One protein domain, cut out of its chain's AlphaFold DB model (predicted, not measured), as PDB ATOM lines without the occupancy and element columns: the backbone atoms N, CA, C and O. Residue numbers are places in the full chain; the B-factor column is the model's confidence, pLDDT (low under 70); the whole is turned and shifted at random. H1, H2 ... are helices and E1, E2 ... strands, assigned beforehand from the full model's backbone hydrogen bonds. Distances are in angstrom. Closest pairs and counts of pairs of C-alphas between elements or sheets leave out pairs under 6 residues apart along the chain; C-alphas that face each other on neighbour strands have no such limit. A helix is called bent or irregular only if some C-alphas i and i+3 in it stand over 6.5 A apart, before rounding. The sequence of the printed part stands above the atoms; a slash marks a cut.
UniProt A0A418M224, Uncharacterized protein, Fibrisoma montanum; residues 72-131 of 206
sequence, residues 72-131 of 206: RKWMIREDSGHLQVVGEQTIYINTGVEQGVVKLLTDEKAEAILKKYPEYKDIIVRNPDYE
ATOM      1  N   ARG A  72       4.950  37.282 -11.078       77.25
ATOM      2  CA  ARG A  72       4.426  36.940  -9.750       77.25
ATOM      3  C   ARG A  72       4.796  35.502  -9.431       77.25
ATOM      4  O   ARG A  72       4.777  34.658 -10.327       77.25
ATOM      5  N   LYS A  73       5.153  35.232  -8.178       83.56
ATOM      6  CA  LYS A  73       5.491  33.887  -7.700       83.56
ATOM      7  C   LYS A  73       4.292  32.953  -7.790       83.56
ATOM      8  O   LYS A  73       4.462  31.787  -8.148       83.56
ATOM      9  N   TRP A  74       3.102  33.464  -7.491       88.56
ATOM     10  CA  TRP A  74       1.860  32.705  -7.449       88.56
ATOM     11  C   TRP A  74       0.874  33.189  -8.511       88.56
ATOM     12  O   TRP A  74       0.736  34.385  -8.766       88.56
ATOM     13  N   MET A  75       0.165  32.241  -9.113       88.75
ATOM     14  CA  MET A  75      -0.915  32.501 -10.056       88.75
ATOM     15  C   MET A  75      -2.035  31.476  -9.884       88.75
ATOM     16  O   MET A  75      -1.818  30.361  -9.420       88.75
ATOM     17  N   ILE A  76      -3.241  31.855 -10.272       90.25
ATOM     18  CA  ILE A  76      -4.375  30.953 -10.450       90.25
ATOM     19  C   ILE A  76      -4.076  30.075 -11.668       90.25
ATOM     20  O   ILE A  76      -3.551  30.553 -12.674       90.25
ATOM     21  N   ARG A  77      -4.383  28.788 -11.595       87.44
ATOM     22  CA  ARG A  77      -4.237  27.870 -12.720       87.44
ATOM     23  C   ARG A  77      -5.122  28.333 -13.886       87.44
ATOM     24  O   ARG A  77      -6.243  28.795 -13.679       87.44
ATOM     25  N   GLU A  78      -4.603  28.255 -15.110       79.94
ATOM     26  CA  GLU A  78      -5.282  28.798 -16.298       79.94
ATOM     27  C   GLU A  78      -6.646  28.147 -16.569       79.94
ATOM     28  O   GLU A  78      -7.571  28.828 -16.999       79.94
ATOM     29  N   ASP A  79      -6.791  26.858 -16.247       79.31
ATOM     30  CA  ASP A  79      -8.042  26.094 -16.376       79.31
ATOM     31  C   ASP A  79      -9.165  26.590 -15.447       79.31
ATOM     32  O   ASP A  79     -10.345  26.428 -15.750       79.31
ATOM     33  N   SER A  80      -8.804  27.216 -14.329       84.88
ATOM     34  CA  SER A  80      -9.733  27.686 -13.304       84.88
ATOM     35  C   SER A  80     -10.231  29.097 -13.626       84.88
ATOM     36  O   SER A  80     -11.350  29.468 -13.271       84.88
ATOM     37  N   GLY A  81      -9.410  29.898 -14.316       78.25
ATOM     38  CA  GLY A  81      -9.703  31.262 -14.774       78.25
ATOM     39  C   GLY A  81      -9.800  32.321 -13.663       78.25
ATOM     40  O   GLY A  81      -9.287  33.430 -13.817       78.25
ATOM     41  N   HIS A  82     -10.423  31.987 -12.534       89.69
ATOM     42  CA  HIS A  82     -10.596  32.831 -11.356       89.69
ATOM     43  C   HIS A  82     -10.617  31.985 -10.073       89.69
ATOM     44  O   HIS A  82     -10.699  30.760 -10.110       89.69
ATOM     45  N   LEU A  83     -10.536  32.649  -8.925       92.50
ATOM     46  CA  LEU A  83     -10.538  32.034  -7.605       92.50
ATOM     47  C   LEU A  83     -11.517  32.780  -6.701       92.50
ATOM     48  O   LEU A  83     -11.307  33.952  -6.406       92.50
ATOM     49  N   GLN A  84     -12.538  32.098  -6.192       93.44
ATOM     50  CA  GLN A  84     -13.385  32.621  -5.122       93.44
ATOM     51  C   GLN A  84     -13.104  31.844  -3.837       93.44
ATOM     52  O   GLN A  84     -13.255  30.625  -3.793       93.44
ATOM     53  N   VAL A  85     -12.675  32.548  -2.792       91.81
ATOM     54  CA  VAL A  85     -12.357  31.925  -1.503       91.81
ATOM     55  C   VAL A  85     -13.635  31.796  -0.680       91.81
ATOM     56  O   VAL A  85     -14.364  32.770  -0.504       91.81
ATOM     57  N   VAL A  86     -13.903  30.607  -0.140       89.12
ATOM     58  CA  VAL A  86     -15.082  30.361   0.706       89.12
ATOM     59  C   VAL A  86     -15.107  31.327   1.897       89.12
ATOM     60  O   VAL A  86     -14.167  31.398   2.690       89.12
ATOM     61  N   GLY A  87     -16.217  32.056   2.031       88.44
ATOM     62  CA  GLY A  87     -16.409  33.069   3.071       88.44
ATOM     63  C   GLY A  87     -15.911  34.470   2.698       88.44
ATOM     64  O   GLY A  87     -16.141  35.404   3.462       88.44
ATOM     65  N   GLU A  88     -15.282  34.647   1.532       91.56
ATOM     66  CA  GLU A  88     -14.981  35.957   0.953       91.56
ATOM     67  C   GLU A  88     -15.923  36.224  -0.237       91.56
ATOM     68  O   GLU A  88     -16.208  35.344  -1.048       91.56
ATOM     69  N   GLN A  89     -16.421  37.458  -0.360       90.62
ATOM     70  CA  GLN A  89     -17.192  37.878  -1.543       90.62
ATOM     71  C   GLN A  89     -16.286  38.234  -2.730       90.62
ATOM     72  O   GLN A  89     -16.778  38.525  -3.815       90.62
ATOM     73  N   THR A  90     -14.971  38.224  -2.521       92.31
ATOM     74  CA  THR A  90     -13.975  38.638  -3.504       92.31
ATOM     75  C   THR A  90     -13.663  37.515  -4.488       92.31
ATOM     76  O   THR A  90     -13.384  36.384  -4.085       92.31
ATOM     77  N   ILE A  91     -13.637  37.851  -5.775       91.56
ATOM     78  CA  ILE A  91     -13.194  36.980  -6.863       91.56
ATOM     79  C   ILE A  91     -11.794  37.417  -7.284       91.56
ATOM     80  O   ILE A  91     -11.600  38.540  -7.739       91.56
ATOM     81  N   TYR A  92     -10.815  36.534  -7.152       92.81
ATOM     82  CA  TYR A  92      -9.443  36.768  -7.573       92.81
ATOM     83  C   TYR A  92      -9.231  36.347  -9.028       92.81
ATOM     84  O   TYR A  92      -9.685  35.283  -9.440       92.81
ATOM     85  N   ILE A  93      -8.507  37.156  -9.796       89.12
ATOM     86  CA  ILE A  93      -8.107  36.875 -11.182       89.12
ATOM     87  C   ILE A  93      -6.592  37.030 -11.350       89.12
ATOM     88  O   ILE A  93      -5.936  37.743 -10.587       89.12
ATOM     89  N   ASN A  94      -6.020  36.374 -12.360       83.12
ATOM     90  CA  ASN A  94      -4.599  36.524 -12.676       83.12
ATOM     91  C   ASN A  94      -4.295  37.879 -13.292       83.12
ATOM     92  O   ASN A  94      -3.388  38.575 -12.847       83.12
ATOM     93  N   THR A  95      -5.015  38.251 -14.336       77.06
ATOM     94  CA  THR A  95      -4.755  39.453 -15.125       77.06
ATOM     95  C   THR A  95      -6.074  40.124 -15.448       77.06
ATOM     96  O   THR A  95      -7.103  39.466 -15.572       77.06
ATOM     97  N   GLY A  96      -6.050  41.446 -15.575       73.06
ATOM     98  CA  GLY A  96      -7.226  42.222 -15.934       73.06
ATOM     99  C   GLY A  96      -7.482  43.344 -14.947       73.06
ATOM    100  O   GLY A  96      -6.558  43.984 -14.449       73.06
ATOM    101  N   VAL A  97      -8.758  43.624 -14.723       67.56
ATOM    102  CA  VAL A  97      -9.201  44.819 -14.018       67.56
ATOM    103  C   VAL A  97      -9.827  44.441 -12.691       67.56
ATOM    104  O   VAL A  97     -10.774  43.662 -12.652       67.56
ATOM    105  N   GLU A  98      -9.382  45.096 -11.624       81.25
ATOM    106  CA  GLU A  98     -10.148  45.100 -10.385       81.25
ATOM    107  C   GLU A  98     -11.439  45.915 -10.549       81.25
ATOM    108  O   GLU A  98     -11.381  47.114 -10.839       81.25
ATOM    109  N   GLN A  99     -12.601  45.287 -10.365       79.75
ATOM    110  CA  GLN A  99     -13.911  45.951 -10.390       79.75
ATOM    111  C   GLN A  99     -14.805  45.383  -9.296       79.75
ATOM    112  O   GLN A  99     -15.116  44.195  -9.309       79.75
ATOM    113  N   GLY A 100     -15.252  46.239  -8.374       86.31
ATOM    114  CA  GLY A 100     -16.135  45.839  -7.280       86.31
ATOM    115  C   GLY A 100     -15.545  44.677  -6.478       86.31
ATOM    116  O   GLY A 100     -14.551  44.846  -5.773       86.31
ATOM    117  N   VAL A 101     -16.160  43.502  -6.624       89.75
ATOM    118  CA  VAL A 101     -15.746  42.254  -5.970       89.75
ATOM    119  C   VAL A 101     -14.596  41.530  -6.675       89.75
ATOM    120  O   VAL A 101     -14.008  40.625  -6.097       89.75
ATOM    121  N   VAL A 102     -14.247  41.906  -7.905       88.50
ATOM    122  CA  VAL A 102     -13.139  41.302  -8.652       88.50
ATOM    123  C   VAL A 102     -11.829  41.990  -8.270       88.50
ATOM    124  O   VAL A 102     -11.710  43.213  -8.372       88.50
ATOM    125  N   LYS A 103     -10.841  41.206  -7.842       89.44
ATOM    126  CA  LYS A 103      -9.510  41.638  -7.402       89.44
ATOM    127  C   LYS A 103      -8.422  40.816  -8.072       89.44
ATOM    128  O   LYS A 103      -8.664  39.701  -8.518       89.44
ATOM    129  N   LEU A 104      -7.207  41.340  -8.151       85.69
ATOM    130  CA  LEU A 104      -6.084  40.564  -8.669       85.69
ATOM    131  C   LEU A 104      -5.478  39.703  -7.565       85.69
ATOM    132  O   LEU A 104      -5.391  40.114  -6.407       85.69
ATOM    133  N   LEU A 105      -5.040  38.497  -7.925       88.38
ATOM    134  CA  LEU A 105      -4.258  37.678  -7.011       88.38
ATOM    135  C   LEU A 105      -2.827  38.233  -6.934       88.38
ATOM    136  O   LEU A 105      -2.079  38.213  -7.917       88.38
ATOM    137  N   THR A 106      -2.462  38.746  -5.760       87.19
ATOM    138  CA  THR A 106      -1.089  39.147  -5.423       87.19
ATOM    139  C   THR A 106      -0.358  38.002  -4.728       87.19
ATOM    140  O   THR A 106      -0.998  37.135  -4.133       87.19
ATOM    141  N   ASP A 107       0.977  38.012  -4.752       87.75
ATOM    142  CA  ASP A 107       1.781  36.988  -4.067       87.75
ATOM    143  C   ASP A 107       1.475  36.937  -2.564       87.75
ATOM    144  O   ASP A 107       1.280  35.865  -2.000       87.75
ATOM    145  N   GLU A 108       1.338  38.101  -1.929       87.81
ATOM    146  CA  GLU A 108       0.996  38.229  -0.508       87.81
ATOM    147  C   GLU A 108      -0.373  37.615  -0.192       87.81
ATOM    148  O   GLU A 108      -0.534  36.892   0.795       87.81
ATOM    149  N   LYS A 109      -1.374  37.869  -1.046       92.12
ATOM    150  CA  LYS A 109      -2.720  37.328  -0.853       92.12
ATOM    151  C   LYS A 109      -2.773  35.837  -1.168       92.12
ATOM    152  O   LYS A 109      -3.425  35.105  -0.431       92.12
ATOM    153  N   ALA A 110      -2.057  35.376  -2.191       91.69
ATOM    154  CA  ALA A 110      -1.900  33.958  -2.493       91.69
ATOM    155  C   ALA A 110      -1.276  33.203  -1.312       91.69
ATOM    156  O   ALA A 110      -1.813  32.183  -0.884       91.69
ATOM    157  N   GLU A 111      -0.207  33.736  -0.717       93.56
ATOM    158  CA  GLU A 111       0.430  33.142   0.463       93.56
ATOM    159  C   GLU A 111      -0.501  33.146   1.681       93.56
ATOM    160  O   GLU A 111      -0.578  32.146   2.400       93.56
ATOM    161  N   ALA A 112      -1.265  34.221   1.893       93.06
ATOM    162  CA  ALA A 112      -2.262  34.281   2.959       93.06
ATOM    163  C   ALA A 112      -3.389  33.247   2.769       93.06
ATOM    164  O   ALA A 112      -3.775  32.585   3.737       93.06
ATOM    165  N   ILE A 113      -3.890  33.080   1.539       93.69
ATOM    166  CA  ILE A 113      -4.921  32.087   1.207       93.69
ATOM    167  C   ILE A 113      -4.368  30.679   1.408       93.69
ATOM    168  O   ILE A 113      -4.966  29.914   2.151       93.69
ATOM    169  N   LEU A 114      -3.198  30.357   0.850       94.62
ATOM    170  CA  LEU A 114      -2.578  29.032   0.975       94.62
ATOM    171  C   LEU A 114      -2.227  28.663   2.422       94.62
ATOM    172  O   LEU A 114      -2.229  27.485   2.780       94.62
ATOM    173  N   LYS A 115      -1.926  29.659   3.265       94.44
ATOM    174  CA  LYS A 115      -1.688  29.456   4.699       94.44
ATOM    175  C   LYS A 115      -2.976  29.155   5.464       94.44
ATOM    176  O   LYS A 115      -2.946  28.350   6.391       94.44
ATOM    177  N   LYS A 116      -4.078  29.825   5.119       93.62
ATOM    178  CA  LYS A 116      -5.372  29.677   5.803       93.62
ATOM    179  C   LYS A 116      -6.171  28.475   5.291       93.62
ATOM    180  O   LYS A 116      -6.836  27.818   6.082       93.62
ATOM    181  N   TYR A 117      -6.069  28.203   3.996       93.62
ATOM    182  CA  TYR A 117      -6.822  27.203   3.250       93.62
ATOM    183  C   TYR A 117      -5.872  26.421   2.321       93.62
ATOM    184  O   TYR A 117      -5.715  26.750   1.138       93.62
ATOM    185  N   PRO A 118      -5.160  25.407   2.846       93.12
ATOM    186  CA  PRO A 118      -4.186  24.633   2.079       93.12
ATOM    187  C   PRO A 118      -4.781  23.853   0.897       93.12
ATOM    188  O   PRO A 118      -4.031  23.444   0.013       93.12
ATOM    189  N   GLU A 119      -6.096  23.638   0.868       92.19
ATOM    190  CA  GLU A 119      -6.830  22.972  -0.212       92.19
ATOM    191  C   GLU A 119      -6.777  23.737  -1.544       92.19
ATOM    192  O   GLU A 119      -6.879  23.135  -2.607       92.19
ATOM    193  N   TYR A 120      -6.515  25.047  -1.522       92.50
ATOM    194  CA  TYR A 120      -6.386  25.843  -2.747       92.50
ATOM    195  C   TYR A 120      -5.043  25.655  -3.464       92.50
ATOM    196  O   TYR A 120      -4.811  26.322  -4.467       92.50
ATOM    197  N   LYS A 121      -4.158  24.759  -3.006       91.50
ATOM    198  CA  LYS A 121      -2.880  24.450  -3.683       91.50
ATOM    199  C   LYS A 121      -3.051  23.918  -5.103       91.50
ATOM    200  O   LYS A 121      -2.157  24.098  -5.923       91.50
ATOM    201  N   ASP A 122      -4.183  23.286  -5.396       89.81
ATOM    202  CA  ASP A 122      -4.469  22.825  -6.752       89.81
ATOM    203  C   ASP A 122      -4.848  23.992  -7.673       89.81
ATOM    204  O   ASP A 122      -4.530  23.967  -8.859       89.81
ATOM    205  N   ILE A 123      -5.448  25.052  -7.127       91.69
ATOM    206  CA  ILE A 123      -5.921  26.216  -7.888       91.69
ATOM    207  C   ILE A 123      -4.851  27.313  -7.951       91.69
ATOM    208  O   ILE A 123      -4.671  27.934  -8.991       91.69
ATOM    209  N   ILE A 124      -4.123  27.561  -6.861       92.56
ATOM    210  CA  ILE A 124      -3.035  28.540  -6.784       92.56
ATOM    211  C   ILE A 124      -1.711  27.808  -6.991       92.56
ATOM    212  O   ILE A 124      -1.186  27.157  -6.086       92.56
ATOM    213  N   VAL A 125      -1.155  27.952  -8.186       90.00
ATOM    214  CA  VAL A 125       0.083  27.304  -8.609       90.00
ATOM    215  C   VAL A 125       1.242  28.294  -8.624       90.00
ATOM    216  O   VAL A 125       1.069  29.508  -8.769       90.00
ATOM    217  N   ARG A 126       2.461  27.775  -8.463       87.19
ATOM    218  CA  ARG A 126       3.662  28.581  -8.684       87.19
ATOM    219  C   ARG A 126       3.758  28.894 -10.173       87.19
ATOM    220  O   ARG A 126       3.645  27.985 -10.992       87.19
ATOM    221  N   ASN A 127       3.980  30.157 -10.510       82.00
ATOM    222  CA  ASN A 127       4.138  30.567 -11.897       82.00
ATOM    223  C   ASN A 127       5.404  29.914 -12.493       82.00
ATOM    224  O   ASN A 127       6.484  30.090 -11.915       82.00
ATOM    225  N   PRO A 128       5.305  29.167 -13.611       76.31
ATOM    226  CA  PRO A 128       6.459  28.526 -14.243       76.31
ATOM    227  C   PRO A 128       7.505  29.535 -14.737       76.31
ATOM    228  O   PRO A 128       8.690  29.217 -14.757       76.31
ATOM    229  N   ASP A 129       7.089  30.764 -15.052       71.62
ATOM    230  CA  ASP A 129       7.970  31.834 -15.523       71.62
ATOM    231  C   ASP A 129       8.619  32.627 -14.373       71.62
ATOM    232  O   ASP A 129       9.270  33.647 -14.611       71.62
ATOM    233  N   TYR A 130       8.394  32.256 -13.106       75.38
ATOM    234  CA  TYR A 130       8.961  32.978 -11.965       75.38
ATOM    235  C   TYR A 130      10.460  32.726 -11.809       75.38
ATOM    236  O   TYR A 130      10.884  31.660 -11.357       75.38
ATOM    237  N   GLU A 131      11.258  33.757 -12.078       70.62
ATOM    238  CA  GLU A 131      12.667  33.789 -11.706       70.62
ATOM    239  C   GLU A 131      12.830  34.410 -10.316       70.62
ATOM    240  O   GLU A 131      12.462  35.562 -10.070       70.62
TER     241      GLU A 131
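Overview. This is residues 72 to 131 of the 206 residues of an uncharacterized protein of Fibrisoma montanum (UniProt A0A418M224). This is a small fold in two neighbouring parts: helix H1 packs over one face of a two-strand ladder, E1 and E5, and a small three-strand sheet, E2, E3 and E4, sits beside that ladder near the last residue of E1. The short helix H2 turns back from the end of H1 and leads into E5. The printed part has 60 residues, with two named helices and five named strands in the order E1 E2 E3 E4 H1 H2 E5. The sheet of three has the order E2, E3, E4 and is mixed; the pair E1 and E5 is antiparallel; the class is mixed, helices and strands. The whole is compact, with a radius of gyration of the C-alphas of 10.7 A, and rounded, spanning 31 by 25 by 21 A.

Arrangement. Start at E1, residues 74 to 76, and look across to its antiparallel neighbour E5, residues 124 to 126, where N 75 and O 125 are 2.9 A apart, within hydrogen-bond range. Go on to E2, residues 82 to 84; its closest C-alpha to E1 is that of His 82, 6.6 A from that of Ile 76. E2 forms a hairpin with E3, residues 91 to 93, at 154 degrees between directions, with N 92 and O 83 at 2.7 A. E3 is the inner strand, and its other neighbour is the edge strand E4, residues 102 to 104, parallel at 41 degrees, with N 103 and O 91 at 2.8 A. Next comes H1, residues 107 to 116, not on the sheet of three and apart from E2 and E3. Its closest C-alphas to E1 are those of Asp 107 and Trp 74, 5.5 A apart; to E5, those of Ala 110 and Ile 124, 7.0 A apart. H2, residues 118 to 122, and H1 touch only at the corner, and only just, with 3 pairs of C-alphas within 8 A, the closest being Leu 114 and Tyr 120 at 6.2 A. In H1 every O i to N i+4 pair is within hydrogen-bond range; in H2 0 of 1 is, beside 1 of 2 O i to N i+3 pairs.

Along the chain. Find C-alpha 74 at (1.860, 32.705, -7.449), where E1 begins its 7.1 A. E2 measures 6.8 A, E3 6.7 A and E4 7.1 A. H1 runs 14.2 A from C-alpha 107 at (1.781, 36.988, -4.067). H2 measures 9.0 A and is irregular, but only just: C-alphas 119 and 122 are 7.0 A apart. E5, 7.0 A long, ends with C-alpha 126 at (3.662, 28.581, -8.684).

Size, cuts and confidence. Look to Gly 87 and Glu 131 for the two C-alphas farthest apart, 32.6 A. The printed part has no cut and no long link. Mean pLDDT of the printed part is 87.0, and residue 97 is under 70.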